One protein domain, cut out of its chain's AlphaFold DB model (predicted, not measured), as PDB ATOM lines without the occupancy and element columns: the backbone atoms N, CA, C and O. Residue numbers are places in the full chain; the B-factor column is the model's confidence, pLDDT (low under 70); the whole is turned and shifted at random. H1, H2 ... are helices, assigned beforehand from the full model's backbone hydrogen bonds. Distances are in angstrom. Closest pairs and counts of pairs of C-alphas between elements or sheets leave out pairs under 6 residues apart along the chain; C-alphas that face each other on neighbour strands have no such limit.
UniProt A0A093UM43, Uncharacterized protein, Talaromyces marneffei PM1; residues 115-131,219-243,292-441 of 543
ATOM      1  N   ASN A 115      -6.721 -36.492 -10.955       87.19
ATOM      2  CA  ASN A 115      -6.341 -35.401 -10.083       87.19
ATOM      3  C   ASN A 115      -5.153 -34.710 -10.751       87.19
ATOM      4  O   ASN A 115      -4.408 -35.364 -11.485       87.19
ATOM      5  N   ASP A 116      -4.950 -33.429 -10.457       85.88
ATOM      6  CA  ASP A 116      -3.781 -32.618 -10.801       85.88
ATOM      7  C   ASP A 116      -2.462 -33.420 -10.773       85.88
ATOM      8  O   ASP A 116      -1.674 -33.350 -11.716       85.88
ATOM      9  N   LEU A 117      -2.234 -34.233  -9.727       85.62
ATOM     10  CA  LEU A 117      -1.036 -35.079  -9.616       85.62
ATOM     11  C   LEU A 117      -0.983 -36.172 -10.691       85.62
ATOM     12  O   LEU A 117       0.045 -36.355 -11.338       85.62
ATOM     13  N   ILE A 118      -2.088 -36.890 -10.895       84.94
ATOM     14  CA  ILE A 118      -2.190 -37.981 -11.874       84.94
ATOM     15  C   ILE A 118      -2.075 -37.423 -13.295       84.94
ATOM     16  O   ILE A 118      -1.391 -37.999 -14.138       84.94
ATOM     17  N   GLU A 119      -2.684 -36.277 -13.576       88.19
ATOM     18  CA  GLU A 119      -2.607 -35.630 -14.886       88.19
ATOM     19  C   GLU A 119      -1.198 -35.118 -15.184       88.19
ATOM     20  O   GLU A 119      -0.652 -35.402 -16.252       88.19
ATOM     21  N   ALA A 120      -0.561 -34.449 -14.218       86.62
ATOM     22  CA  ALA A 120       0.830 -34.035 -14.354       86.62
ATOM     23  C   ALA A 120       1.767 -35.242 -14.536       86.62
ATOM     24  O   ALA A 120       2.695 -35.176 -15.342       86.62
ATOM     25  N   SER A 121       1.489 -36.355 -13.848       82.69
ATOM     26  CA  SER A 121       2.243 -37.606 -13.975       82.69
ATOM     27  C   SER A 121       2.130 -38.213 -15.378       82.69
ATOM     28  O   SER A 121       3.139 -38.614 -15.948       82.69
ATOM     29  N   LYS A 122       0.937 -38.205 -15.993       85.19
ATOM     30  CA  LYS A 122       0.716 -38.701 -17.364       85.19
ATOM     31  C   LYS A 122       1.489 -37.885 -18.394       85.19
ATOM     32  O   LYS A 122       2.156 -38.455 -19.249       85.19
ATOM     33  N   ILE A 123       1.433 -36.560 -18.281       84.75
ATOM     34  CA  ILE A 123       2.137 -35.649 -19.194       84.75
ATOM     35  C   ILE A 123       3.650 -35.818 -19.055       84.75
ATOM     36  O   ILE A 123       4.365 -35.879 -20.052       84.75
ATOM     37  N   ARG A 124       4.140 -35.938 -17.817       80.38
ATOM     38  CA  ARG A 124       5.554 -36.194 -17.553       80.38
ATOM     39  C   ARG A 124       5.999 -37.558 -18.090       80.38
ATOM     40  O   ARG A 124       7.082 -37.648 -18.653       80.38
ATOM     41  N   ALA A 125       5.161 -38.586 -17.973       81.81
ATOM     42  CA  ALA A 125       5.438 -39.913 -18.521       81.81
ATOM     43  C   ALA A 125       5.622 -39.876 -20.039       81.81
ATOM     44  O   ALA A 125       6.580 -40.443 -20.547       81.81
ATOM     45  N   GLN A 126       4.728 -39.177 -20.747       79.88
ATOM     46  CA  GLN A 126       4.804 -39.020 -22.200       79.88
ATOM     47  C   GLN A 126       6.081 -38.285 -22.625       79.88
ATOM     48  O   GLN A 126       6.707 -38.658 -23.614       79.88
ATOM     49  N   ASP A 127       6.491 -37.262 -21.871       75.62
ATOM     50  CA  ASP A 127       7.744 -36.538 -22.106       75.62
ATOM     51  C   ASP A 127       8.983 -37.423 -21.862       75.62
ATOM     52  O   ASP A 127       9.889 -37.469 -22.699       75.62
ATOM     53  N   GLU A 128       9.008 -38.174 -20.755       71.31
ATOM     54  CA  GLU A 128      10.116 -39.076 -20.420       71.31
ATOM     55  C   GLU A 128      10.203 -40.281 -21.374       71.31
ATOM     56  O   GLU A 128      11.305 -40.648 -21.771       71.31
ATOM     57  N   GLU A 129       9.081 -40.841 -21.836       65.75
ATOM     58  CA  GLU A 129       9.045 -41.927 -22.832       65.75
ATOM     59  C   GLU A 129       9.739 -41.536 -24.147       65.75
ATOM     60  O   GLU A 129      10.354 -42.376 -24.805       65.75
ATOM     61  N   HIS A 130       9.712 -40.249 -24.504       54.75
ATOM     62  CA  HIS A 130      10.239 -39.776 -25.779       54.75
ATOM     63  C   HIS A 130      11.661 -39.201 -25.723       54.75
ATOM     64  O   HIS A 130      12.237 -39.054 -26.800       54.75
ATOM     65  N   ARG A 131      12.248 -38.859 -24.558       55.16
ATOM     66  CA  ARG A 131      13.633 -38.318 -24.438       55.16
ATOM     67  C   ARG A 131      14.134 -38.204 -22.981       55.16
ATOM     68  O   ARG A 131      14.118 -37.115 -22.401       55.16
ATOM     69  N   ARG A 219      12.574 -26.587   8.820       65.06
ATOM     70  CA  ARG A 219      11.737 -26.159   9.947       65.06
ATOM     71  C   ARG A 219      10.955 -24.890   9.619       65.06
ATOM     72  O   ARG A 219       9.785 -24.797   9.964       65.06
ATOM     73  N   GLU A 220      11.582 -23.934   8.944       70.38
ATOM     74  CA  GLU A 220      10.934 -22.695   8.512       70.38
ATOM     75  C   GLU A 220       9.857 -22.960   7.452       70.38
ATOM     76  O   GLU A 220       8.755 -22.427   7.548       70.38
ATOM     77  N   ALA A 221      10.142 -23.818   6.470       67.25
ATOM     78  CA  ALA A 221       9.173 -24.222   5.456       67.25
ATOM     79  C   ALA A 221       7.996 -25.000   6.067       67.25
ATOM     80  O   ALA A 221       6.846 -24.748   5.719       67.25
ATOM     81  N   GLN A 222       8.262 -25.902   7.020       72.50
ATOM     82  CA  GLN A 222       7.209 -26.588   7.773       72.50
ATOM     83  C   GLN A 222       6.333 -25.583   8.529       72.50
ATOM     84  O   GLN A 222       5.120 -25.605   8.370       72.50
ATOM     85  N   ALA A 223       6.942 -24.638   9.251       75.69
ATOM     86  CA  ALA A 223       6.212 -23.613   9.991       75.69
ATOM     87  C   ALA A 223       5.354 -22.711   9.085       75.69
ATOM     88  O   ALA A 223       4.282 -22.277   9.499       75.69
ATOM     89  N   LYS A 224       5.790 -22.432   7.847       78.75
ATOM     90  CA  LYS A 224       4.988 -21.684   6.863       78.75
ATOM     91  C   LYS A 224       3.743 -22.455   6.435       78.75
ATOM     92  O   LYS A 224       2.680 -21.851   6.337       78.75
ATOM     93  N   VAL A 225       3.865 -23.761   6.197       75.81
ATOM     94  CA  VAL A 225       2.712 -24.614   5.871       75.81
ATOM     95  C   VAL A 225       1.785 -24.741   7.068       75.81
ATOM     96  O   VAL A 225       0.591 -24.514   6.915       75.81
ATOM     97  N   ASP A 226       2.332 -24.989   8.255       79.94
ATOM     98  CA  ASP A 226       1.552 -25.081   9.489       79.94
ATOM     99  C   ASP A 226       0.803 -23.765   9.778       79.94
ATOM    100  O   ASP A 226      -0.335 -23.786  10.229       79.94
ATOM    101  N   ALA A 227       1.387 -22.608   9.444       83.69
ATOM    102  CA  ALA A 227       0.725 -21.305   9.555       83.69
ATOM    103  C   ALA A 227      -0.380 -21.065   8.507       83.69
ATOM    104  O   ALA A 227      -1.185 -20.146   8.669       83.69
ATOM    105  N   MET A 228      -0.401 -21.838   7.415       82.00
ATOM    106  CA  MET A 228      -1.467 -21.805   6.409       82.00
ATOM    107  C   MET A 228      -2.607 -22.773   6.725       82.00
ATOM    108  O   MET A 228      -3.669 -22.640   6.113       82.00
ATOM    109  N   GLU A 229      -2.405 -23.725   7.642       84.19
ATOM    110  CA  GLU A 229      -3.453 -24.660   8.040       84.19
ATOM    111  C   GLU A 229      -4.649 -23.884   8.617       84.19
ATOM    112  O   GLU A 229      -4.476 -22.956   9.414       84.19
ATOM    113  N   PRO A 230      -5.881 -24.204   8.186       80.38
ATOM    114  CA  PRO A 230      -7.066 -23.606   8.772       80.38
ATOM    115  C   PRO A 230      -7.238 -24.090  10.216       80.38
ATOM    116  O   PRO A 230      -6.840 -25.199  10.569       80.38
ATOM    117  N   GLU A 231      -7.889 -23.266  11.038       74.19
ATOM    118  CA  GLU A 231      -8.277 -23.644  12.398       74.19
ATOM    119  C   GLU A 231      -9.082 -24.966  12.388       74.19
ATOM    120  O   GLU A 231      -9.858 -25.199  11.453       74.19
ATOM    121  N   PRO A 232      -8.961 -25.813  13.431       63.47
ATOM    122  CA  PRO A 232      -9.483 -27.190  13.473       63.47
ATOM    123  C   PRO A 232     -11.008 -27.322  13.285       63.47
ATOM    124  O   PRO A 232     -11.529 -28.417  13.088       63.47
ATOM    125  N   TYR A 233     -11.735 -26.206  13.266       62.12
ATOM    126  CA  TYR A 233     -13.175 -26.117  13.030       62.12
ATOM    127  C   TYR A 233     -13.598 -26.283  11.555       62.12
ATOM    128  O   TYR A 233     -14.731 -25.948  11.210       62.12
ATOM    129  N   LEU A 234     -12.735 -26.798  10.667       76.62
ATOM    130  CA  LEU A 234     -13.065 -27.042   9.248       76.62
ATOM    131  C   LEU A 234     -14.357 -27.867   9.076       76.62
ATOM    132  O   LEU A 234     -15.158 -27.636   8.161       76.62
ATOM    133  N   TRP A 235     -14.551 -28.848   9.956       75.44
ATOM    134  CA  TRP A 235     -15.628 -29.827   9.857       75.44
ATOM    135  C   TRP A 235     -16.924 -29.380  10.555       75.44
ATOM    136  O   TRP A 235     -18.005 -29.759  10.096       75.44
ATOM    137  N   ASP A 236     -16.833 -28.484  11.542       66.94
ATOM    138  CA  ASP A 236     -17.926 -28.099  12.452       66.94
ATOM    139  C   ASP A 236     -18.774 -26.900  11.985       66.94
ATOM    140  O   ASP A 236     -19.604 -26.397  12.739       66.94
ATOM    141  N   GLN A 237     -18.596 -26.410  10.753       62.09
ATOM    142  CA  GLN A 237     -19.356 -25.256  10.252       62.09
ATOM    143  C   GLN A 237     -20.657 -25.672   9.528       62.09
ATOM    144  O   GLN A 237     -20.589 -26.149   8.389       62.09
ATOM    145  N   PRO A 238     -21.851 -25.447  10.125       57.22
ATOM    146  CA  PRO A 238     -23.135 -25.825   9.528       57.22
ATOM    147  C   PRO A 238     -23.497 -24.996   8.281       57.22
ATOM    148  O   PRO A 238     -24.169 -25.496   7.375       57.22
ATOM    149  N   GLU A 239     -23.020 -23.750   8.188       56.25
ATOM    150  CA  GLU A 239     -23.278 -22.854   7.046       56.25
ATOM    151  C   GLU A 239     -22.612 -23.342   5.745       56.25
ATOM    152  O   GLU A 239     -23.157 -23.177   4.648       56.25
ATOM    153  N   LEU A 240     -21.465 -24.026   5.857       55.94
ATOM    154  CA  LEU A 240     -20.803 -24.659   4.718       55.94
ATOM    155  C   LEU A 240     -21.569 -25.882   4.212       55.94
ATOM    156  O   LEU A 240     -21.685 -26.068   3.003       55.94
ATOM    157  N   SER A 241     -22.119 -26.698   5.114       53.62
ATOM    158  CA  SER A 241     -22.926 -27.866   4.742       53.62
ATOM    159  C   SER A 241     -24.205 -27.487   3.990       53.62
ATOM    160  O   SER A 241     -24.563 -28.176   3.037       53.62
ATOM    161  N   SER A 242     -24.850 -26.365   4.334       53.50
ATOM    162  CA  SER A 242     -25.992 -25.846   3.560       53.50
ATOM    163  C   SER A 242     -25.587 -25.344   2.171       53.50
ATOM    164  O   SER A 242     -26.312 -25.570   1.206       53.50
ATOM    165  N   SER A 243     -24.410 -24.723   2.036       52.56
ATOM    166  CA  SER A 243     -23.874 -24.307   0.727       52.56
ATOM    167  C   SER A 243     -23.490 -25.508  -0.155       52.56
ATOM    168  O   SER A 243     -23.600 -25.447  -1.377       52.56
ATOM    169  N   ARG A 292     -17.143  -1.952   3.825       56.34
ATOM    170  CA  ARG A 292     -16.241  -2.877   3.109       56.34
ATOM    171  C   ARG A 292     -17.001  -3.942   2.314       56.34
ATOM    172  O   ARG A 292     -16.604  -4.236   1.188       56.34
ATOM    173  N   LYS A 293     -18.122  -4.442   2.851       55.53
ATOM    174  CA  LYS A 293     -19.043  -5.337   2.128       55.53
ATOM    175  C   LYS A 293     -19.661  -4.661   0.899       55.53
ATOM    176  O   LYS A 293     -19.705  -5.278  -0.156       55.53
ATOM    177  N   ALA A 294     -20.046  -3.386   1.004       54.69
ATOM    178  CA  ALA A 294     -20.613  -2.620  -0.111       54.69
ATOM    179  C   ALA A 294     -19.602  -2.295  -1.234       54.69
ATOM    180  O   ALA A 294     -20.008  -2.106  -2.375       54.69
ATOM    181  N   ILE A 295     -18.292  -2.275  -0.942       60.53
ATOM    182  CA  ILE A 295     -17.216  -2.057  -1.937       60.53
ATOM    183  C   ILE A 295     -16.692  -3.395  -2.514       60.53
ATOM    184  O   ILE A 295     -15.744  -3.429  -3.291       60.53
ATOM    185  N   GLY A 296     -17.284  -4.539  -2.147       53.00
ATOM    186  CA  GLY A 296     -16.826  -5.856  -2.610       53.00
ATOM    187  C   GLY A 296     -15.484  -6.299  -2.008       53.00
ATOM    188  O   GLY A 296     -14.907  -7.310  -2.418       53.00
ATOM    189  N   VAL A 297     -14.978  -5.584  -0.997       56.44
ATOM    190  CA  VAL A 297     -13.769  -5.967  -0.263       56.44
ATOM    191  C   VAL A 297     -14.177  -6.974   0.807       56.44
ATOM    192  O   VAL A 297     -14.489  -6.612   1.942       56.44
ATOM    193  N   ARG A 298     -14.185  -8.254   0.413       56.22
ATOM    194  CA  ARG A 298     -14.418  -9.396   1.314       56.22
ATOM    195  C   ARG A 298     -13.548  -9.263   2.564       56.22
ATOM    196  O   ARG A 298     -12.345  -8.993   2.460       56.22
ATOM    197  N   SER A 299     -14.154  -9.452   3.735       64.06
ATOM    198  CA  SER A 299     -13.435  -9.426   5.012       64.06
ATOM    199  C   SER A 299     -12.346 -10.505   5.029       64.06
ATOM    200  O   SER A 299     -12.475 -11.547   4.387       64.06
ATOM    201  N   THR A 300     -11.261 -10.287   5.775       70.06
ATOM    202  CA  THR A 300     -10.187 -11.284   5.929       70.06
ATOM    203  C   THR A 300     -10.713 -12.610   6.474       70.06
ATOM    204  O   THR A 300     -10.203 -13.657   6.095       70.06
ATOM    205  N   GLU A 301     -11.751 -12.559   7.309       65.75
ATOM    206  CA  GLU A 301     -12.414 -13.739   7.867       65.75
ATOM    207  C   GLU A 301     -13.277 -14.465   6.829       65.75
ATOM    208  O   GLU A 301     -13.201 -15.680   6.694       65.75
ATOM    209  N   GLU A 302     -14.010 -13.718   6.000       67.94
ATOM    210  CA  GLU A 302     -14.792 -14.284   4.892       67.94
ATOM    211  C   GLU A 302     -13.879 -14.979   3.873       67.94
ATOM    212  O   GLU A 302     -14.194 -16.066   3.401       67.94
ATOM    213  N   ARG A 303     -12.691 -14.416   3.598       71.00
ATOM    214  CA  ARG A 303     -11.676 -15.062   2.746       71.00
ATOM    215  C   ARG A 303     -11.094 -16.335   3.362       71.00
ATOM    216  O   ARG A 303     -10.724 -17.238   2.618       71.00
ATOM    217  N   LYS A 304     -10.955 -16.406   4.688       71.38
ATOM    218  CA  LYS A 304     -10.495 -17.624   5.374       71.38
ATOM    219  C   LYS A 304     -11.562 -18.715   5.317       71.38
ATOM    220  O   LYS A 304     -11.224 -19.840   4.965       71.38
ATOM    221  N   ASN A 305     -12.826 -18.363   5.557       73.00
ATOM    222  CA  ASN A 305     -13.954 -19.291   5.457       73.00
ATOM    223  C   ASN A 305     -14.190 -19.787   4.021       73.00
ATOM    224  O   ASN A 305     -14.523 -20.946   3.809       73.00
ATOM    225  N   GLU A 306     -13.980 -18.940   3.014       76.31
ATOM    226  CA  GLU A 306     -14.044 -19.359   1.609       76.31
ATOM    227  C   GLU A 306     -12.900 -20.319   1.246       76.31
ATOM    228  O   GLU A 306     -13.097 -21.310   0.553       76.31
ATOM    229  N   LYS A 307     -11.684 -20.076   1.747       79.00
ATOM    230  CA  LYS A 307     -10.562 -21.001   1.529       79.00
ATOM    231  C   LYS A 307     -10.774 -22.339   2.230       79.00
ATOM    232  O   LYS A 307     -10.473 -23.377   1.645       79.00
ATOM    233  N   SER A 308     -11.287 -22.323   3.460       79.31
ATOM    234  CA  SER A 308     -11.603 -23.548   4.191       79.31
ATOM    235  C   SER A 308     -12.748 -24.313   3.515       79.31
ATOM    236  O   SER A 308     -12.675 -25.536   3.410       79.31
ATOM    237  N   SER A 309     -13.745 -23.624   2.946       79.69
ATOM    238  CA  SER A 309     -14.822 -24.280   2.195       79.69
ATOM    239  C   SER A 309     -14.334 -24.971   0.932       79.69
ATOM    240  O   SER A 309     -14.640 -26.147   0.721       79.69
ATOM    241  N   VAL A 310     -13.502 -24.291   0.144       85.75
ATOM    242  CA  VAL A 310     -12.873 -24.871  -1.047       85.75
ATOM    243  C   VAL A 310     -12.008 -26.074  -0.672       85.75
ATOM    244  O   VAL A 310     -12.075 -27.105  -1.341       85.75
ATOM    245  N   LEU A 311     -11.242 -25.983   0.420       87.56
ATOM    246  CA  LEU A 311     -10.406 -27.084   0.898       87.56
ATOM    247  C   LEU A 311     -11.244 -28.310   1.286       87.56
ATOM    248  O   LEU A 311     -10.932 -29.421   0.864       87.56
ATOM    249  N   ARG A 312     -12.333 -28.111   2.037       87.44
ATOM    250  CA  ARG A 312     -13.246 -29.191   2.440       87.44
ATOM    251  C   ARG A 312     -13.873 -29.883   1.232       87.44
ATOM    252  O   ARG A 312     -13.902 -31.110   1.184       87.44
ATOM    253  N   VAL A 313     -14.344 -29.112   0.251       87.75
ATOM    254  CA  VAL A 313     -14.894 -29.658  -1.000       87.75
ATOM    255  C   VAL A 313     -13.823 -30.435  -1.765       87.75
ATOM    256  O   VAL A 313     -14.099 -31.531  -2.244       87.75
ATOM    257  N   GLY A 314     -12.596 -29.911  -1.831       89.12
ATOM    258  CA  GLY A 314     -11.461 -30.595  -2.450       89.12
ATOM    259  C   GLY A 314     -11.150 -31.942  -1.797       89.12
ATOM    260  O   GLY A 314     -10.975 -32.930  -2.505       89.12
ATOM    261  N   ILE A 315     -11.155 -32.001  -0.461       91.00
ATOM    262  CA  ILE A 315     -10.964 -33.245   0.297       91.00
ATOM    263  C   ILE A 315     -12.070 -34.249  -0.012       91.00
ATOM    264  O   ILE A 315     -11.773 -35.377  -0.388       91.00
ATOM    265  N   LEU A 316     -13.337 -33.845   0.101       90.94
ATOM    266  CA  LEU A 316     -14.460 -34.754  -0.137       90.94
ATOM    267  C   LEU A 316     -14.489 -35.258  -1.581       90.94
ATOM    268  O   LEU A 316     -14.745 -36.436  -1.809       90.94
ATOM    269  N   LYS A 317     -14.195 -34.394  -2.557       90.12
ATOM    270  CA  LYS A 317     -14.115 -34.782  -3.968       90.12
ATOM    271  C   LYS A 317     -13.005 -35.808  -4.205       90.12
ATOM    272  O   LYS A 317     -13.232 -36.777  -4.922       90.12
ATOM    273  N   GLU A 318     -11.834 -35.613  -3.603       90.75
ATOM    274  CA  GLU A 318     -10.714 -36.548  -3.736       90.75
ATOM    275  C   GLU A 318     -10.994 -37.879  -3.012       90.75
ATOM    276  O   GLU A 318     -10.733 -38.937  -3.577       90.75
ATOM    277  N   GLU A 319     -11.588 -37.851  -1.809       90.81
ATOM    278  CA  GLU A 319     -12.012 -39.055  -1.067       90.81
ATOM    279  C   GLU A 319     -13.058 -39.856  -1.858       90.81
ATOM    280  O   GLU A 319     -12.938 -41.073  -1.980       90.81
ATOM    281  N   LEU A 320     -14.068 -39.186  -2.426       89.19
ATOM    282  CA  LEU A 320     -15.111 -39.826  -3.236       89.19
ATOM    283  C   LEU A 320     -14.578 -40.351  -4.570       89.19
ATOM    284  O   LEU A 320     -15.012 -41.405  -5.018       89.19
ATOM    285  N   GLY A 321     -13.651 -39.626  -5.200       86.62
ATOM    286  CA  GLY A 321     -13.026 -40.057  -6.446       86.62
ATOM    287  C   GLY A 321     -12.156 -41.295  -6.253       86.62
ATOM    288  O   GLY A 321     -12.236 -42.226  -7.045       86.62
ATOM    289  N   ARG A 322     -11.354 -41.327  -5.182       84.94
ATOM    290  CA  ARG A 322     -10.456 -42.450  -4.875       84.94
ATOM    291  C   ARG A 322     -11.182 -43.653  -4.295       84.94
ATOM    292  O   ARG A 322     -10.869 -44.784  -4.649       84.94
ATOM    293  N   TRP A 323     -12.141 -43.412  -3.404       89.69
ATOM    294  CA  TRP A 323     -12.873 -44.452  -2.677       89.69
ATOM    295  C   TRP A 323     -14.386 -44.313  -2.922       89.69
ATOM    296  O   TRP A 323     -15.145 -43.974  -1.994       89.69
ATOM    297  N   PRO A 324     -14.837 -44.556  -4.171       85.38
ATOM    298  CA  PRO A 324     -16.232 -44.367  -4.557       85.38
ATOM    299  C   PRO A 324     -17.152 -45.320  -3.792       85.38
ATOM    300  O   PRO A 324     -18.164 -44.894  -3.230       85.38
ATOM    301  N   ASP A 325     -16.746 -46.585  -3.680       87.94
ATOM    302  CA  ASP A 325     -17.562 -47.650  -3.110       87.94
ATOM    303  C   ASP A 325     -17.332 -47.847  -1.609       87.94
ATOM    304  O   ASP A 325     -16.246 -47.620  -1.066       87.94
ATOM    305  N   SER A 326     -18.352 -48.373  -0.928       87.69
ATOM    306  CA  SER A 326     -18.249 -48.778   0.480       87.69
ATOM    307  C   SER A 326     -17.189 -49.864   0.696       87.69
ATOM    308  O   SER A 326     -16.489 -49.834   1.707       87.69
ATOM    309  N   GLN A 327     -17.020 -50.772  -0.270       88.44
ATOM    310  CA  GLN A 327     -15.991 -51.814  -0.245       88.44
ATOM    311  C   GLN A 327     -14.577 -51.223  -0.284       88.44
ATOM    312  O   GLN A 327     -13.722 -51.624   0.503       88.44
ATOM    313  N   TRP A 328     -14.341 -50.214  -1.130       85.31
ATOM    314  CA  TRP A 328     -13.058 -49.506  -1.182       85.31
ATOM    315  C   TRP A 328     -12.731 -48.818   0.142       85.31
ATOM    316  O   TRP A 328     -11.610 -48.923   0.637       85.31
ATOM    317  N   ARG A 329     -13.719 -48.172   0.768       89.62
ATOM    318  CA  ARG A 329     -13.533 -47.527   2.078       89.62
ATOM    319  C   ARG A 329     -13.223 -48.531   3.187       89.62
ATOM    320  O   ARG A 329     -12.379 -48.245   4.036       89.62
ATOM    321  N   GLN A 330     -13.874 -49.695   3.175       90.88
ATOM    322  CA  GLN A 330     -13.577 -50.786   4.110       90.88
ATOM    323  C   GLN A 330     -12.143 -51.287   3.937       90.88
ATOM    324  O   GLN A 330     -11.405 -51.353   4.915       90.88
ATOM    325  N   LEU A 331     -11.724 -51.541   2.697       89.19
ATOM    326  CA  LEU A 331     -10.370 -51.985   2.368       89.19
ATOM    327  C   LEU A 331      -9.313 -50.973   2.835       89.19
ATOM    328  O   LEU A 331      -8.304 -51.345   3.432       89.19
ATOM    329  N   VAL A 332      -9.555 -49.682   2.614       90.00
ATOM    330  CA  VAL A 332      -8.672 -48.597   3.067       90.00
ATOM    331  C   VAL A 332      -8.611 -48.517   4.590       90.00
ATOM    332  O   VAL A 332      -7.531 -48.356   5.152       90.00
ATOM    333  N   THR A 333      -9.748 -48.664   5.270       90.44
ATOM    334  CA  THR A 333      -9.802 -48.650   6.739       90.44
ATOM    335  C   THR A 333      -9.029 -49.835   7.313       90.44
ATOM    336  O   THR A 333      -8.164 -49.648   8.166       90.44
ATOM    337  N   GLU A 334      -9.245 -51.031   6.769       92.12
ATOM    338  CA  GLU A 334      -8.518 -52.238   7.154       92.12
ATOM    339  C   GLU A 334      -7.006 -52.091   6.919       92.12
ATOM    340  O   GLU A 334      -6.199 -52.435   7.783       92.12
ATOM    341  N   TYR A 335      -6.600 -51.524   5.780       90.44
ATOM    342  CA  TYR A 335      -5.200 -51.209   5.490       90.44
ATOM    343  C   TYR A 335      -4.601 -50.255   6.536       90.44
ATOM    344  O   TYR A 335      -3.528 -50.525   7.083       90.44
ATOM    345  N   GLN A 336      -5.294 -49.158   6.850       91.38
ATOM    346  CA  GLN A 336      -4.824 -48.164   7.819       91.38
ATOM    347  C   GLN A 336      -4.711 -48.731   9.238       91.38
ATOM    348  O   GLN A 336      -3.798 -48.347   9.977       91.38
ATOM    349  N   GLU A 337      -5.613 -49.634   9.623       90.31
ATOM    350  CA  GLU A 337      -5.588 -50.329  10.910       90.31
ATOM    351  C   GLU A 337      -4.450 -51.344  10.988       90.31
ATOM    352  O   GLU A 337      -3.662 -51.287  11.932       90.31
ATOM    353  N   ARG A 338      -4.303 -52.210   9.975       87.12
ATOM    354  CA  ARG A 338      -3.240 -53.231   9.915       87.12
ATOM    355  C   ARG A 338      -1.842 -52.620   9.941       87.12
ATOM    356  O   ARG A 338      -0.934 -53.176  10.548       87.12
ATOM    357  N   ILE A 339      -1.665 -51.470   9.294       85.38
ATOM    358  CA  ILE A 339      -0.394 -50.734   9.283       85.38
ATOM    359  C   ILE A 339      -0.227 -49.853  10.528       85.38
ATOM    360  O   ILE A 339       0.887 -49.464  10.876       85.38
ATOM    361  N   GLY A 340      -1.321 -49.543  11.225       86.88
ATOM    362  CA  GLY A 340      -1.307 -48.727  12.432       86.88
ATOM    363  C   GLY A 340      -1.143 -47.228  12.172       86.88
ATOM    364  O   GLY A 340      -0.651 -46.527  13.050       86.88
ATOM    365  N   ILE A 341      -1.539 -46.726  10.998       87.81
ATOM    366  CA  ILE A 341      -1.504 -45.290  10.651       87.81
ATOM    367  C   ILE A 341      -2.846 -44.581  10.880       87.81
ATOM    368  O   ILE A 341      -2.901 -43.355  10.809       87.81
ATOM    369  N   SER A 342      -3.921 -45.316  11.190       89.62
ATOM    370  CA  SER A 342      -5.289 -44.780  11.293       89.62
ATOM    371  C   SER A 342      -5.422 -43.558  12.209       89.62
ATOM    372  O   SER A 342      -6.042 -42.568  11.827       89.62
ATOM    373  N   THR A 343      -4.782 -43.565  13.384       89.25
ATOM    374  CA  THR A 343      -4.810 -42.414  14.306       89.25
ATOM    375  C   THR A 343      -4.133 -41.194  13.709       89.25
ATOM    376  O   THR A 343      -4.686 -40.102  13.757       89.25
ATOM    377  N   LYS A 344      -2.972 -41.378  13.070       88.00
ATOM    378  CA  LYS A 344      -2.255 -40.266  12.446       88.00
ATOM    379  C   LYS A 344      -3.036 -39.684  11.269       88.00
ATOM    380  O   LYS A 344      -3.039 -38.471  11.087       88.00
ATOM    381  N   VAL A 345      -3.683 -40.535  10.475       90.62
ATOM    382  CA  VAL A 345      -4.530 -40.110   9.351       90.62
ATOM    383  C   VAL A 345      -5.727 -39.302   9.859       90.62
ATOM    384  O   VAL A 345      -6.001 -38.231   9.319       90.62
ATOM    385  N   ALA A 346      -6.389 -39.757  10.927       89.50
ATOM    386  CA  ALA A 346      -7.475 -39.016  11.566       89.50
ATOM    387  C   ALA A 346      -7.004 -37.649  12.094       89.50
ATOM    388  O   ALA A 346      -7.627 -36.635  11.781       89.50
ATOM    389  N   ASP A 347      -5.864 -37.608  12.793       89.00
ATOM    390  CA  ASP A 347      -5.277 -36.368  13.314       89.00
ATOM    391  C   ASP A 347      -4.927 -35.376  12.198       89.00
ATOM    392  O   ASP A 347      -5.117 -34.170  12.354       89.00
ATOM    393  N   LEU A 348      -4.405 -35.863  11.065       88.88
ATOM    394  CA  LEU A 348      -4.113 -35.029   9.898       88.88
ATOM    395  C   LEU A 348      -5.398 -34.478   9.284       88.88
ATOM    396  O   LEU A 348      -5.460 -33.297   8.957       88.88
ATOM    397  N   ARG A 349      -6.439 -35.303   9.162       89.12
ATOM    398  CA  ARG A 349      -7.727 -34.885   8.599       89.12
ATOM    399  C   ARG A 349      -8.391 -33.784   9.428       89.12
ATOM    400  O   ARG A 349      -9.047 -32.916   8.855       89.12
ATOM    401  N   THR A 350      -8.233 -33.800  10.752       87.62
ATOM    402  CA  THR A 350      -8.829 -32.797  11.648       87.62
ATOM    403  C   THR A 350      -7.954 -31.559  11.827       87.62
ATOM    404  O   THR A 350      -8.470 -30.449  11.757       87.62
ATOM    405  N   ASN A 351      -6.648 -31.735  12.044       86.00
ATOM    406  CA  ASN A 351      -5.756 -30.651  12.474       86.00
ATOM    407  C   ASN A 351      -4.873 -30.087  11.353       86.00
ATOM    408  O   ASN A 351      -4.387 -28.967  11.474       86.00
ATOM    409  N   CYS A 352      -4.622 -30.854  10.289       87.69
ATOM    410  CA  CYS A 352      -3.747 -30.445   9.185       87.69
ATOM    411  C   CYS A 352      -4.370 -30.794   7.819       87.69
ATOM    412  O   CYS A 352      -3.815 -31.606   7.068       87.69
ATOM    413  N   PRO A 353      -5.552 -30.245   7.490       88.69
ATOM    414  CA  PRO A 353      -6.313 -30.649   6.313       88.69
ATOM    415  C   PRO A 353      -5.615 -30.324   4.982       88.69
ATOM    416  O   PRO A 353      -5.858 -31.021   3.996       88.69
ATOM    417  N   ILE A 354      -4.723 -29.325   4.926       86.38
ATOM    418  CA  ILE A 354      -3.920 -29.060   3.718       86.38
ATOM    419  C   ILE A 354      -2.920 -30.200   3.511       86.38
ATOM    420  O   ILE A 354      -2.820 -30.751   2.413       86.38
ATOM    421  N   GLN A 355      -2.207 -30.593   4.569       86.06
ATOM    422  CA  GLN A 355      -1.306 -31.748   4.540       86.06
ATOM    423  C   GLN A 355      -2.036 -33.056   4.247       86.06
ATOM    424  O   GLN A 355      -1.536 -33.860   3.460       86.06
ATOM    425  N   TYR A 356      -3.226 -33.243   4.815       89.62
ATOM    426  CA  TYR A 356      -4.073 -34.391   4.530       89.62
ATOM    427  C   TYR A 356      -4.446 -34.471   3.047       89.62
ATOM    428  O   TYR A 356      -4.222 -35.511   2.431       89.62
ATOM    429  N   LEU A 357      -4.954 -33.378   2.461       89.19
ATOM    430  CA  LEU A 357      -5.317 -33.345   1.045       89.19
ATOM    431  C   LEU A 357      -4.112 -33.698   0.172       89.19
ATOM    432  O   LEU A 357      -4.220 -34.552  -0.699       89.19
ATOM    433  N   HIS A 358      -2.949 -33.104   0.432       85.69
ATOM    434  CA  HIS A 358      -1.733 -33.376  -0.340       85.69
ATOM    435  C   HIS A 358      -1.318 -34.850  -0.330       85.69
ATOM    436  O   HIS A 358      -1.024 -35.419  -1.381       85.69
ATOM    437  N   LEU A 359      -1.338 -35.491   0.838       86.56
ATOM    438  CA  LEU A 359      -1.000 -36.910   0.978       86.56
ATOM    439  C   LEU A 359      -2.084 -37.829   0.393       86.56
ATOM    440  O   LEU A 359      -1.766 -38.869  -0.191       86.56
ATOM    441  N   LEU A 360      -3.355 -37.426   0.485       89.25
ATOM    442  CA  LEU A 360      -4.478 -38.122  -0.144       89.25
ATOM    443  C   LEU A 360      -4.320 -38.128  -1.668       89.25
ATOM    444  O   LEU A 360      -4.389 -39.186  -2.292       89.25
ATOM    445  N   ARG A 361      -4.002 -36.968  -2.256       86.25
ATOM    446  CA  ARG A 361      -3.705 -36.825  -3.689       86.25
ATOM    447  C   ARG A 361      -2.557 -37.739  -4.130       86.25
ATOM    448  O   ARG A 361      -2.621 -38.295  -5.224       86.25
ATOM    449  N   GLY A 362      -1.562 -37.943  -3.265       79.88
ATOM    450  CA  GLY A 362      -0.428 -38.851  -3.469       79.88
ATOM    451  C   GLY A 362      -0.699 -40.345  -3.240       79.88
ATOM    452  O   GLY A 362       0.195 -41.148  -3.485       79.88
ATOM    453  N   GLY A 363      -1.887 -40.748  -2.772       85.19
ATOM    454  CA  GLY A 363      -2.205 -42.163  -2.516       85.19
ATOM    455  C   GLY A 363      -1.493 -42.762  -1.291       85.19
ATOM    456  O   GLY A 363      -1.162 -43.949  -1.263       85.19
ATOM    457  N   TYR A 364      -1.219 -41.960  -0.255       85.81
ATOM    458  CA  TYR A 364      -0.509 -42.424   0.952       85.81
ATOM    459  C   TYR A 364      -1.365 -43.327   1.847       85.81
ATOM    460  O   TYR A 364      -0.837 -44.139   2.607       85.81
ATOM    461  N   PHE A 365      -2.688 -43.193   1.758       88.19
ATOM    462  CA  PHE A 365      -3.635 -43.802   2.694       88.19
ATOM    463  C   PHE A 365      -4.262 -45.108   2.204       88.19
ATOM    464  O   PHE A 365      -5.011 -45.731   2.951       88.19
ATOM    465  N   GLU A 366      -3.959 -45.527   0.979       85.88
ATOM    466  CA  GLU A 366      -4.522 -46.711   0.325       85.88
ATOM    467  C   GLU A 366      -3.411 -47.695  -0.057       85.88
ATOM    468  O   GLU A 366      -2.268 -47.268  -0.246       85.88
ATOM    469  N   PRO A 367      -3.695 -49.000  -0.183       83.38
ATOM    470  CA  PRO A 367      -2.720 -49.943  -0.713       83.38
ATOM    471  C   PRO A 367      -2.443 -49.666  -2.192       83.38
ATOM    472  O   PRO A 367      -3.349 -49.325  -2.947       83.38
ATOM    473  N   ILE A 368      -1.189 -49.846  -2.613       74.00
ATOM    474  CA  ILE A 368      -0.796 -49.655  -4.014       74.00
ATOM    475  C   ILE A 368      -1.330 -50.838  -4.834       74.00
ATOM    476  O   ILE A 368      -0.919 -51.975  -4.581       74.00
ATOM    477  N   PRO A 369      -2.191 -50.606  -5.841       68.38
ATOM    478  CA  PRO A 369      -2.594 -51.658  -6.762       68.38
ATOM    479  C   PRO A 369      -1.379 -52.163  -7.544       68.38
ATOM    480  O   PRO A 369      -0.574 -51.366  -8.026       68.38
ATOM    481  N   VAL A 370      -1.265 -53.477  -7.752       67.06
ATOM    482  CA  VAL A 370      -0.148 -54.080  -8.514       67.06
ATOM    483  C   VAL A 370       0.003 -53.442  -9.905       67.06
ATOM    484  O   VAL A 370       1.114 -53.232 -10.382       67.06
ATOM    485  N   GLN A 371      -1.112 -53.036 -10.516       61.69
ATOM    486  CA  GLN A 371      -1.147 -52.351 -11.810       61.69
ATOM    487  C   GLN A 371      -0.386 -51.014 -11.803       61.69
ATOM    488  O   GLN A 371       0.281 -50.675 -12.781       61.69
ATOM    489  N   TRP A 372      -0.407 -50.265 -10.692       64.75
ATOM    490  CA  TRP A 372       0.355 -49.018 -10.581       64.75
ATOM    491  C   TRP A 372       1.857 -49.278 -10.682       64.75
ATOM    492  O   TRP A 372       2.558 -48.521 -11.348       64.75
ATOM    493  N   ALA A 373       2.368 -50.373 -10.113       63.28
ATOM    494  CA  ALA A 373       3.792 -50.704 -10.209       63.28
ATOM    495  C   ALA A 373       4.255 -50.880 -11.672       63.28
ATOM    496  O   ALA A 373       5.376 -50.503 -12.023       63.28
ATOM    497  N   THR A 374       3.384 -51.379 -12.552       66.31
ATOM    498  CA  THR A 374       3.716 -51.629 -13.961       66.31
ATOM    499  C   THR A 374       3.533 -50.415 -14.871       66.31
ATOM    500  O   THR A 374       4.282 -50.284 -15.836       66.31
ATOM    501  N   HIS A 375       2.625 -49.481 -14.565       66.88
ATOM    502  CA  HIS A 375       2.366 -48.340 -15.452       66.88
ATOM    503  C   HIS A 375       3.562 -47.363 -15.546       66.88
ATOM    504  O   HIS A 375       4.201 -47.071 -14.527       66.88
ATOM    505  N   PRO A 376       3.889 -46.846 -16.749       66.69
ATOM    506  CA  PRO A 376       4.938 -45.838 -16.934       66.69
ATOM    507  C   PRO A 376       4.516 -44.468 -16.389       66.69
ATOM    508  O   PRO A 376       5.338 -43.747 -15.841       66.69
ATOM    509  N   SER A 377       3.220 -44.145 -16.431       72.44
ATOM    510  CA  SER A 377       2.656 -42.916 -15.863       72.44
ATOM    511  C   SER A 377       2.407 -42.973 -14.360       72.44
ATOM    512  O   SER A 377       1.582 -42.223 -13.846       72.44
ATOM    513  N   ASN A 378       3.042 -43.903 -13.648       76.62
ATOM    514  CA  ASN A 378       2.853 -44.003 -12.214       76.62
ATOM    515  C   ASN A 378       3.555 -42.819 -11.522       76.62
ATOM    516  O   ASN A 378       4.782 -42.725 -11.621       76.62
ATOM    517  N   PRO A 379       2.827 -41.964 -10.771       72.69
ATOM    518  CA  PRO A 379       3.432 -40.860 -10.029       72.69
ATOM    519  C   PRO A 379       4.530 -41.318  -9.057       72.69
ATOM    520  O   PRO A 379       5.426 -40.540  -8.748       72.69
ATOM    521  N   LEU A 380       4.491 -42.585  -8.621       73.19
ATOM    522  CA  LEU A 380       5.454 -43.172  -7.693       73.19
ATOM    523  C   LEU A 380       6.858 -43.383  -8.281       73.19
ATOM    524  O   LEU A 380       7.802 -43.488  -7.510       73.19
ATOM    525  N   LYS A 381       7.006 -43.432  -9.615       73.75
ATOM    526  CA  LYS A 381       8.296 -43.675 -10.293       73.75
ATOM    527  C   LYS A 381       9.104 -42.408 -10.557       73.75
ATOM    528  O   LYS A 381      10.291 -42.489 -10.870       73.75
ATOM    529  N   PHE A 382       8.468 -41.240 -10.507       70.69
ATOM    530  CA  PHE A 382       9.126 -40.013 -10.926       70.69
ATOM    531  C   PHE A 382      10.123 -39.529  -9.883       70.69
ATOM    532  O   PHE A 382       9.770 -39.265  -8.731       70.69
ATOM    533  N   ARG A 383      11.362 -39.313 -10.333       66.31
ATOM    534  CA  ARG A 383      12.377 -38.609  -9.550       66.31
ATOM    535  C   ARG A 383      11.947 -37.169  -9.323       66.31
ATOM    536  O   ARG A 383      11.481 -36.480 -10.239       66.31
ATOM    537  N   ILE A 384      12.127 -36.696  -8.101       62.25
ATOM    538  CA  ILE A 384      11.754 -35.339  -7.719       62.25
ATOM    539  C   ILE A 384      13.000 -34.476  -7.903       62.25
ATOM    540  O   ILE A 384      13.998 -34.695  -7.231       62.25
ATOM    541  N   GLU A 385      13.006 -33.546  -8.857       56.16
ATOM    542  CA  GLU A 385      14.213 -32.778  -9.201       56.16
ATOM    543  C   GLU A 385      14.571 -31.762  -8.088       56.16
ATOM    544  O   GLU A 385      13.961 -30.697  -7.964       56.16
ATOM    545  N   ALA A 386      15.565 -32.113  -7.258       48.94
ATOM    546  CA  ALA A 386      15.939 -31.452  -5.993       48.94
ATOM    547  C   ALA A 386      16.369 -29.994  -6.108       48.94
ATOM    548  O   ALA A 386      16.185 -29.225  -5.163       48.94
ATOM    549  N   ALA A 387      17.024 -29.636  -7.211       50.34
ATOM    550  CA  ALA A 387      17.779 -28.388  -7.299       50.34
ATOM    551  C   ALA A 387      16.874 -27.142  -7.226       50.34
ATOM    552  O   ALA A 387      17.282 -26.059  -6.806       50.34
ATOM    553  N   SER A 388      15.588 -27.346  -7.508       50.12
ATOM    554  CA  SER A 388      14.531 -26.351  -7.412       50.12
ATOM    555  C   SER A 388      13.990 -26.093  -5.997       50.12
ATOM    556  O   SER A 388      13.237 -25.151  -5.814       50.12
ATOM    557  N   GLY A 389      14.344 -26.871  -4.971       51.19
ATOM    558  CA  GLY A 389      14.199 -26.446  -3.571       51.19
ATOM    559  C   GLY A 389      12.797 -26.174  -2.990       51.19
ATOM    560  O   GLY A 389      12.715 -25.617  -1.910       51.19
ATOM    561  N   TRP A 390      11.680 -26.561  -3.598       56.59
ATOM    562  CA  TRP A 390      10.340 -26.291  -3.032       56.59
ATOM    563  C   TRP A 390       9.808 -27.446  -2.161       56.59
ATOM    564  O   TRP A 390      10.228 -28.595  -2.313       56.59
ATOM    565  N   ARG A 391       8.891 -27.160  -1.217       59.56
ATOM    566  CA  ARG A 391       8.245 -28.183  -0.365       59.56
ATOM    567  C   ARG A 391       7.056 -28.794  -1.108       59.56
ATOM    568  O   ARG A 391       6.096 -28.101  -1.432       59.56
ATOM    569  N   GLY A 392       7.113 -30.100  -1.341       59.50
ATOM    570  CA  GLY A 392       6.015 -30.903  -1.879       59.50
ATOM    571  C   GLY A 392       5.862 -32.214  -1.135       59.50
ATOM    572  O   GLY A 392       6.288 -32.260   0.019       59.50
ATOM    573  N   ILE A 393       5.291 -33.234  -1.789       59.91
ATOM    574  CA  ILE A 393       5.096 -34.568  -1.199       59.91
ATOM    575  C   ILE A 393       6.396 -35.021  -0.500       59.91
ATOM    576  O   ILE A 393       6.385 -35.035   0.722       59.91
ATOM    577  N   THR A 394       7.549 -35.004  -1.182       53.88
ATOM    578  CA  THR A 394       8.828 -34.501  -0.640       53.88
ATOM    579  C   THR A 394       9.837 -34.227  -1.759       53.88
ATOM    580  O   THR A 394       9.907 -34.963  -2.726       53.88
ATOM    581  N   PRO A 395      10.671 -33.187  -1.672       50.75
ATOM    582  CA  PRO A 395      11.780 -32.995  -2.605       50.75
ATOM    583  C   PRO A 395      12.974 -33.915  -2.291       50.75
ATOM    584  O   PRO A 395      13.276 -34.165  -1.124       50.75
ATOM    585  N   SER A 396      13.729 -34.337  -3.311       50.44
ATOM    586  CA  SER A 396      14.880 -35.255  -3.163       50.44
ATOM    587  C   SER A 396      16.053 -34.705  -2.344       50.44
ATOM    588  O   SER A 396      16.901 -35.474  -1.903       50.44
ATOM    589  N   TRP A 397      16.086 -33.407  -2.015       51.12
ATOM    590  CA  TRP A 397      17.047 -32.890  -1.033       51.12
ATOM    591  C   TRP A 397      16.777 -33.404   0.393       51.12
ATOM    592  O   TRP A 397      17.653 -33.303   1.252       51.12
ATOM    593  N   ARG A 398      15.598 -33.996   0.651       53.81
ATOM    594  CA  ARG A 398      15.335 -34.801   1.857       53.81
ATOM    595  C   ARG A 398      15.995 -36.184   1.812       53.81
ATOM    596  O   ARG A 398      16.079 -36.839   2.839       53.81
ATOM    597  N   GLY A 399      16.544 -36.590   0.668       57.16
ATOM    598  CA  GLY A 399      17.272 -37.847   0.499       57.16
ATOM    599  C   GLY A 399      16.413 -39.025   0.038       57.16
ATOM    600  O   GLY A 399      16.854 -40.162   0.196       57.16
ATOM    601  N   PHE A 400      15.220 -38.767  -0.506       65.06
ATOM    602  CA  PHE A 400      14.383 -39.774  -1.168       65.06
ATOM    603  C   PHE A 400      14.616 -39.745  -2.682       65.06
ATOM    604  O   PHE A 400      14.666 -38.667  -3.282       65.06
ATOM    605  N   ASP A 401      14.754 -40.923  -3.278       63.50
ATOM    606  CA  ASP A 401      15.021 -41.118  -4.699       63.50
ATOM    607  C   ASP A 401      13.734 -40.979  -5.528       63.50
ATOM    608  O   ASP A 401      13.737 -40.351  -6.592       63.50
ATOM    609  N   ASP A 402      12.618 -41.506  -5.020       72.38
ATOM    610  CA  ASP A 402      11.294 -41.415  -5.628       72.38
ATOM    611  C   ASP A 402      10.172 -41.254  -4.578       72.38
ATOM    612  O   ASP A 402      10.369 -41.339  -3.362       72.38
ATOM    613  N   LEU A 403       8.962 -40.984  -5.068       73.88
ATOM    614  CA  LEU A 403       7.763 -40.829  -4.240       73.88
ATOM    615  C   LEU A 403       7.369 -42.162  -3.557       73.88
ATOM    616  O   LEU A 403       6.702 -42.160  -2.523       73.88
ATOM    617  N   ALA A 404       7.780 -43.309  -4.113       75.81
ATOM    618  CA  ALA A 404       7.541 -44.625  -3.523       75.81
ATOM    619  C   ALA A 404       8.357 -44.843  -2.238       75.81
ATOM    620  O   ALA A 404       7.798 -45.271  -1.222       75.81
ATOM    621  N   GLU A 405       9.655 -44.535  -2.278       75.69
ATOM    622  CA  GLU A 405      10.579 -44.604  -1.145       75.69
ATOM    623  C   GLU A 405      10.101 -43.675  -0.029       75.69
ATOM    624  O   GLU A 405      10.008 -44.071   1.134       75.69
ATOM    625  N   GLU A 406       9.714 -42.455  -0.387       74.75
ATOM    626  CA  GLU A 406       9.169 -41.508   0.572       74.75
ATOM    627  C   GLU A 406       7.894 -42.038   1.238       74.75
ATOM    628  O   GLU A 406       7.790 -42.030   2.467       74.75
ATOM    629  N   ARG A 407       6.931 -42.539   0.456       79.31
ATOM    630  CA  ARG A 407       5.693 -43.118   0.992       79.31
ATOM    631  C   ARG A 407       5.984 -44.261   1.958       79.31
ATOM    632  O   ARG A 407       5.363 -44.331   3.019       79.31
ATOM    633  N   LEU A 408       6.940 -45.131   1.630       79.00
ATOM    634  CA  LEU A 408       7.375 -46.213   2.512       79.00
ATOM    635  C   LEU A 408       7.885 -45.667   3.851       79.00
ATOM    636  O   LEU A 408       7.410 -46.084   4.911       79.00
ATOM    637  N   TYR A 409       8.812 -44.710   3.824       75.31
ATOM    638  CA  TYR A 409       9.343 -44.121   5.051       75.31
ATOM    639  C   TYR A 409       8.293 -43.321   5.817       75.31
ATOM    640  O   TYR A 409       8.276 -43.357   7.048       75.31
ATOM    641  N   TRP A 410       7.380 -42.636   5.135       80.88
ATOM    642  CA  TRP A 410       6.266 -41.957   5.779       80.88
ATOM    643  C   TRP A 410       5.411 -42.952   6.567       80.88
ATOM    644  O   TRP A 410       5.167 -42.731   7.752       80.88
ATOM    645  N   VAL A 411       5.038 -44.081   5.957       82.56
ATOM    646  CA  VAL A 411       4.262 -45.136   6.625       82.56
ATOM    647  C   VAL A 411       5.021 -45.702   7.830       82.56
ATOM    648  O   VAL A 411       4.456 -45.814   8.920       82.56
ATOM    649  N   LEU A 412       6.313 -46.002   7.674       78.94
ATOM    650  CA  LEU A 412       7.140 -46.564   8.746       78.94
ATOM    651  C   LEU A 412       7.284 -45.635   9.956       78.94
ATOM    652  O   LEU A 412       7.336 -46.123  11.082       78.94
ATOM    653  N   ASN A 413       7.336 -44.320   9.742       76.69
ATOM    654  CA  ASN A 413       7.485 -43.342  10.823       76.69
ATOM    655  C   ASN A 413       6.177 -43.021  11.548       76.69
ATOM    656  O   ASN A 413       6.209 -42.539  12.678       76.69
ATOM    657  N   HIS A 414       5.035 -43.262  10.905       75.62
ATOM    658  CA  HIS A 414       3.724 -42.885  11.428       75.62
ATOM    659  C   HIS A 414       2.899 -44.068  11.947       75.62
ATOM    660  O   HIS A 414       1.767 -43.868  12.391       75.62
ATOM    661  N   ARG A 415       3.450 -45.287  11.929       81.19
ATOM    662  CA  ARG A 415       2.810 -46.465  12.525       81.19
ATOM    663  C   ARG A 415       2.772 -46.382  14.055       81.19
ATOM    664  O   ARG A 415       3.748 -45.976  14.697       81.19
ATOM    665  N   LYS A 416       1.667 -46.830  14.654       74.25
ATOM    666  CA  LYS A 416       1.543 -47.041  16.105       74.25
ATOM    667  C   LYS A 416       2.693 -47.910  16.618       74.25
ATOM    668  O   LYS A 416       3.013 -48.938  16.032       74.25
ATOM    669  N   GLY A 417       3.320 -47.479  17.712       64.50
ATOM    670  CA  GLY A 417       4.470 -48.174  18.300       64.50
ATOM    671  C   GLY A 417       5.820 -47.856  17.649       64.50
ATOM    672  O   GLY A 417       6.820 -48.457  18.028       64.50
ATOM    673  N   SER A 418       5.904 -46.904  16.707       59.06
ATOM    674  CA  SER A 418       7.204 -46.383  16.265       59.06
ATOM    675  C   SER A 418       7.838 -45.522  17.366       59.06
ATOM    676  O   SER A 418       7.690 -44.303  17.397       59.06
ATOM    677  N   SER A 419       8.541 -46.155  18.304       43.16
ATOM    678  CA  SER A 419       9.396 -45.479  19.282       43.16
ATOM    679  C   SER A 419      10.689 -45.025  18.598       43.16
ATOM    680  O   SER A 419      11.684 -45.747  18.567       43.16
ATOM    681  N   GLY A 420      10.646 -43.830  18.004       55.66
ATOM    682  CA  GLY A 420      11.769 -43.197  17.309       55.66
ATOM    683  C   GLY A 420      11.555 -43.058  15.801       55.66
ATOM    684  O   GLY A 420      10.812 -43.818  15.178       55.66
ATOM    685  N   THR A 421      12.210 -42.052  15.220       48.44
ATOM    686  CA  THR A 421      12.232 -41.769  13.780       48.44
ATOM    687  C   THR A 421      12.943 -42.921  13.064       48.44
ATOM    688  O   THR A 421      14.169 -42.967  13.006       48.44
ATOM    689  N   ARG A 422      12.189 -43.886  12.531       53.75
ATOM    690  CA  ARG A 422      12.691 -45.066  11.803       53.75
ATOM    691  C   ARG A 422      13.042 -44.723  10.344       53.75
ATOM    692  O   ARG A 422      12.832 -45.522   9.436       53.75
ATOM    693  N   MET A 423      13.531 -43.505  10.111       54.12
ATOM    694  CA  MET A 423      13.822 -42.961   8.787       54.12
ATOM    695  C   MET A 423      15.308 -43.151   8.460       54.12
ATOM    696  O   MET A 423      16.159 -42.973   9.334       54.12
ATOM    697  N   LYS A 424      15.615 -43.445   7.185       52.56
ATOM    698  CA  LYS A 424      16.862 -42.995   6.542       52.56
ATOM    699  C   LYS A 424      16.993 -41.526   6.943       52.56
ATOM    700  O   LYS A 424      16.098 -40.760   6.592       52.56
ATOM    701  N   PRO A 425      17.953 -41.138   7.798       46.94
ATOM    702  CA  PRO A 425      17.939 -39.780   8.305       46.94
ATOM    703  C   PRO A 425      18.104 -38.868   7.091       46.94
ATOM    704  O   PRO A 425      18.926 -39.185   6.225       46.94
ATOM    705  N   ASP A 426      17.318 -37.785   6.997       49.97
ATOM    706  CA  ASP A 426      17.538 -36.757   5.972       49.97
ATOM    707  C   ASP A 426      19.049 -36.516   5.888       49.97
ATOM    708  O   ASP A 426      19.705 -36.491   6.934       49.97
ATOM    709  N   PHE A 427      19.624 -36.327   4.698       44.50
ATOM    710  CA  PHE A 427      21.082 -36.146   4.546       44.50
ATOM    711  C   PHE A 427      21.667 -35.113   5.538       44.50
ATOM    712  O   PHE A 427      22.805 -35.175   5.986       44.50
ATOM    713  N   ILE A 428      20.842 -34.155   5.939       47.09
ATOM    714  CA  ILE A 428      21.139 -33.124   6.924       47.09
ATOM    715  C   ILE A 428      21.145 -33.668   8.359       47.09
ATOM    716  O   ILE A 428      21.989 -33.293   9.166       47.09
ATOM    717  N   SER A 429      20.188 -34.529   8.703       46.50
ATOM    718  CA  SER A 429      20.121 -35.210   9.994       46.50
ATOM    719  C   SER A 429      21.258 -36.218  10.137       46.50
ATOM    720  O   SER A 429      21.890 -36.240  11.191       46.50
ATOM    721  N   THR A 430      21.604 -36.975   9.084       47.72
ATOM    722  CA  THR A 430      22.811 -37.821   9.095       47.72
ATOM    723  C   THR A 430      24.061 -36.978   9.295       47.72
ATOM    724  O   THR A 430      24.869 -37.314  10.158       47.72
ATOM    725  N   MET A 431      24.203 -35.863   8.569       49.03
ATOM    726  CA  MET A 431      25.357 -34.970   8.693       49.03
ATOM    727  C   MET A 431      25.441 -34.331  10.083       49.03
ATOM    728  O   MET A 431      26.518 -34.279  10.666       49.03
ATOM    729  N   ASN A 432      24.321 -33.890  10.659       46.97
ATOM    730  CA  ASN A 432      24.293 -33.325  12.009       46.97
ATOM    731  C   ASN A 432      24.607 -34.380  13.069       46.97
ATOM    732  O   ASN A 432      25.413 -34.113  13.949       46.97
ATOM    733  N   MET A 433      24.059 -35.592  12.957       47.69
ATOM    734  CA  MET A 433      24.423 -36.697  13.846       47.69
ATOM    735  C   MET A 433      25.895 -37.087  13.691       47.69
ATOM    736  O   MET A 433      26.544 -37.404  14.683       47.69
ATOM    737  N   ALA A 434      26.447 -37.054  12.477       47.47
ATOM    738  CA  ALA A 434      27.867 -37.286  12.232       47.47
ATOM    739  C   ALA A 434      28.728 -36.173  12.846       47.47
ATOM    740  O   ALA A 434      29.695 -36.472  13.538       47.47
ATOM    741  N   ASN A 435      28.340 -34.908  12.680       51.31
ATOM    742  CA  ASN A 435      29.001 -33.759  13.294       51.31
ATOM    743  C   ASN A 435      28.927 -33.810  14.821       51.31
ATOM    744  O   ASN A 435      29.919 -33.537  15.480       51.31
ATOM    745  N   GLU A 436      27.794 -34.209  15.399       51.38
ATOM    746  CA  GLU A 436      27.647 -34.413  16.842       51.38
ATOM    747  C   GLU A 436      28.498 -35.586  17.341       51.38
ATOM    748  O   GLU A 436      29.095 -35.494  18.411       51.38
ATOM    749  N   ARG A 437      28.608 -36.675  16.567       54.19
ATOM    750  CA  ARG A 437      29.516 -37.796  16.864       54.19
ATOM    751  C   ARG A 437      30.979 -37.367  16.802       54.19
ATOM    752  O   ARG A 437      31.740 -37.760  17.675       54.19
ATOM    753  N   MET A 438      31.357 -36.547  15.820       50.47
ATOM    754  CA  MET A 438      32.703 -35.976  15.704       50.47
ATOM    755  C   MET A 438      32.988 -34.955  16.810       50.47
ATOM    756  O   MET A 438      34.067 -34.969  17.377       50.47
ATOM    757  N   ALA A 439      32.018 -34.118  17.183       59.50
ATOM    758  CA  ALA A 439      32.164 -33.139  18.261       59.50
ATOM    759  C   ALA A 439      32.247 -33.794  19.648       59.50
ATOM    760  O   ALA A 439      32.850 -33.240  20.562       59.50
ATOM    761  N   ARG A 440      31.636 -34.973  19.811       55.97
ATOM    762  CA  ARG A 440      31.779 -35.817  21.007       55.97
ATOM    763  C   ARG A 440      32.994 -36.744  20.937       55.97
ATOM    764  O   ARG A 440      33.287 -37.404  21.932       55.97
ATOM    765  N   ALA A 441      33.676 -36.824  19.795       48.88
ATOM    766  CA  ALA A 441      34.896 -37.602  19.682       48.88
ATOM    767  C   ALA A 441      36.004 -36.866  20.439       48.88
ATOM    768  O   ALA A 441      36.385 -35.751  20.098       48.88
TER     769      ALA A 441
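This is residues 115 to 131, 219 to 243 and 292 to 441 of the 543 residues of an uncharacterized protein of Talaromyces marneffei PM1 (UniProt A0A093UM43). The short helix H7 lies near the middle of a loosely joined group of helices, between the long helix H4 on one side and H6, with H5 at about a right angle to H6 near its start. H9 lies on the far side of H7 from H4, with a long link from H8 before it and a long link to H10 after it; residues 434 to 441, of which 434 to 439 belong to H10, stick out at one end of the longest axis, and residues 292 to 297, before H4, stick out at the other. The printed part has 192 residues with ten named helices, H1 to H10 in order, and no named strand: all helix. It is only just compact, close to loose, with a radius of gyration of the C-alphas of 19.5 A and spans of 66 by 45 by 41 A.

H1 holds residues 116 to 130, 21.7 A from first to last C-alpha, and begins at C-alpha 116 at (-3.781, -32.618, -10.801). H2 holds residues 219 to 226 and H3 residues 238 to 243. H4, residues 300 to 322, is the longest at 33.0 A; its C-alpha 300 is at (-10.187, -11.284, 5.929). H5 holds residues 326 to 339, 20.0 A, H6 residues 342 to 351, H7 residues 353 to 361 and H8 residues 370 to 374. H9 holds residues 403 to 414, and H10 residues 427 to 439, 17.9 A, ending at C-alpha 439 at (32.164, -33.139, 18.261).

H1 and H7 are close but not clearly touching, the C-alphas of Leu 117 and Arg 361 being closest at 6.7 A. H2 and H7 are only just apart, at 8.3 A. H3 and H4 are close but not clearly touching, with Leu 240 and Ser 309 closest, their C-alphas 6.5 A apart. H4 touches H7 with residues 311 to 319 alone, at a shallow tilt of 27 degrees, the same way; the closest C-alphas, of Ile 315 and Leu 357, are 5.7 A apart. H6 touches H7 at a steep tilt of 50 degrees, opposite ways, with the C-alphas of Leu 348 and Tyr 356 closest at 5.4 A. H5 and H6 are close but not clearly touching, only just about perpendicular at 72 degrees; the closest C-alphas, of Gln 336 and Ser 342, are 4.9 A apart. H6 and H9 are close but not clearly touching, with the C-alphas of Lys 344 and His 414 closest at 6.6 A. H8 is apart from H7 and H9, and H10 is apart from H9. In H2, H3, H4, H5, H6, H7, H9 and H10 every O i to N i+4 pair is within hydrogen-bond range; in H1 it is 10 of 11, and in H8 0 of 1, with 2 of 2 O i to N i+3 pairs within range.

The C-alphas of Ala 294 and Ala 441, the two farthest apart, are 68.5 A apart. Residues 132 to 218 and 244 to 291 are not printed; the gaps between C-alphas are 36.5 A and 22.9 A. The links H2 to H3, H8 to H9 and H9 to H10 are long. Mean pLDDT of the printed part is 72.4; 77 residues are under 70, among them residues 236 to 243, 292 to 299, 383 to 401 and 417 to 441.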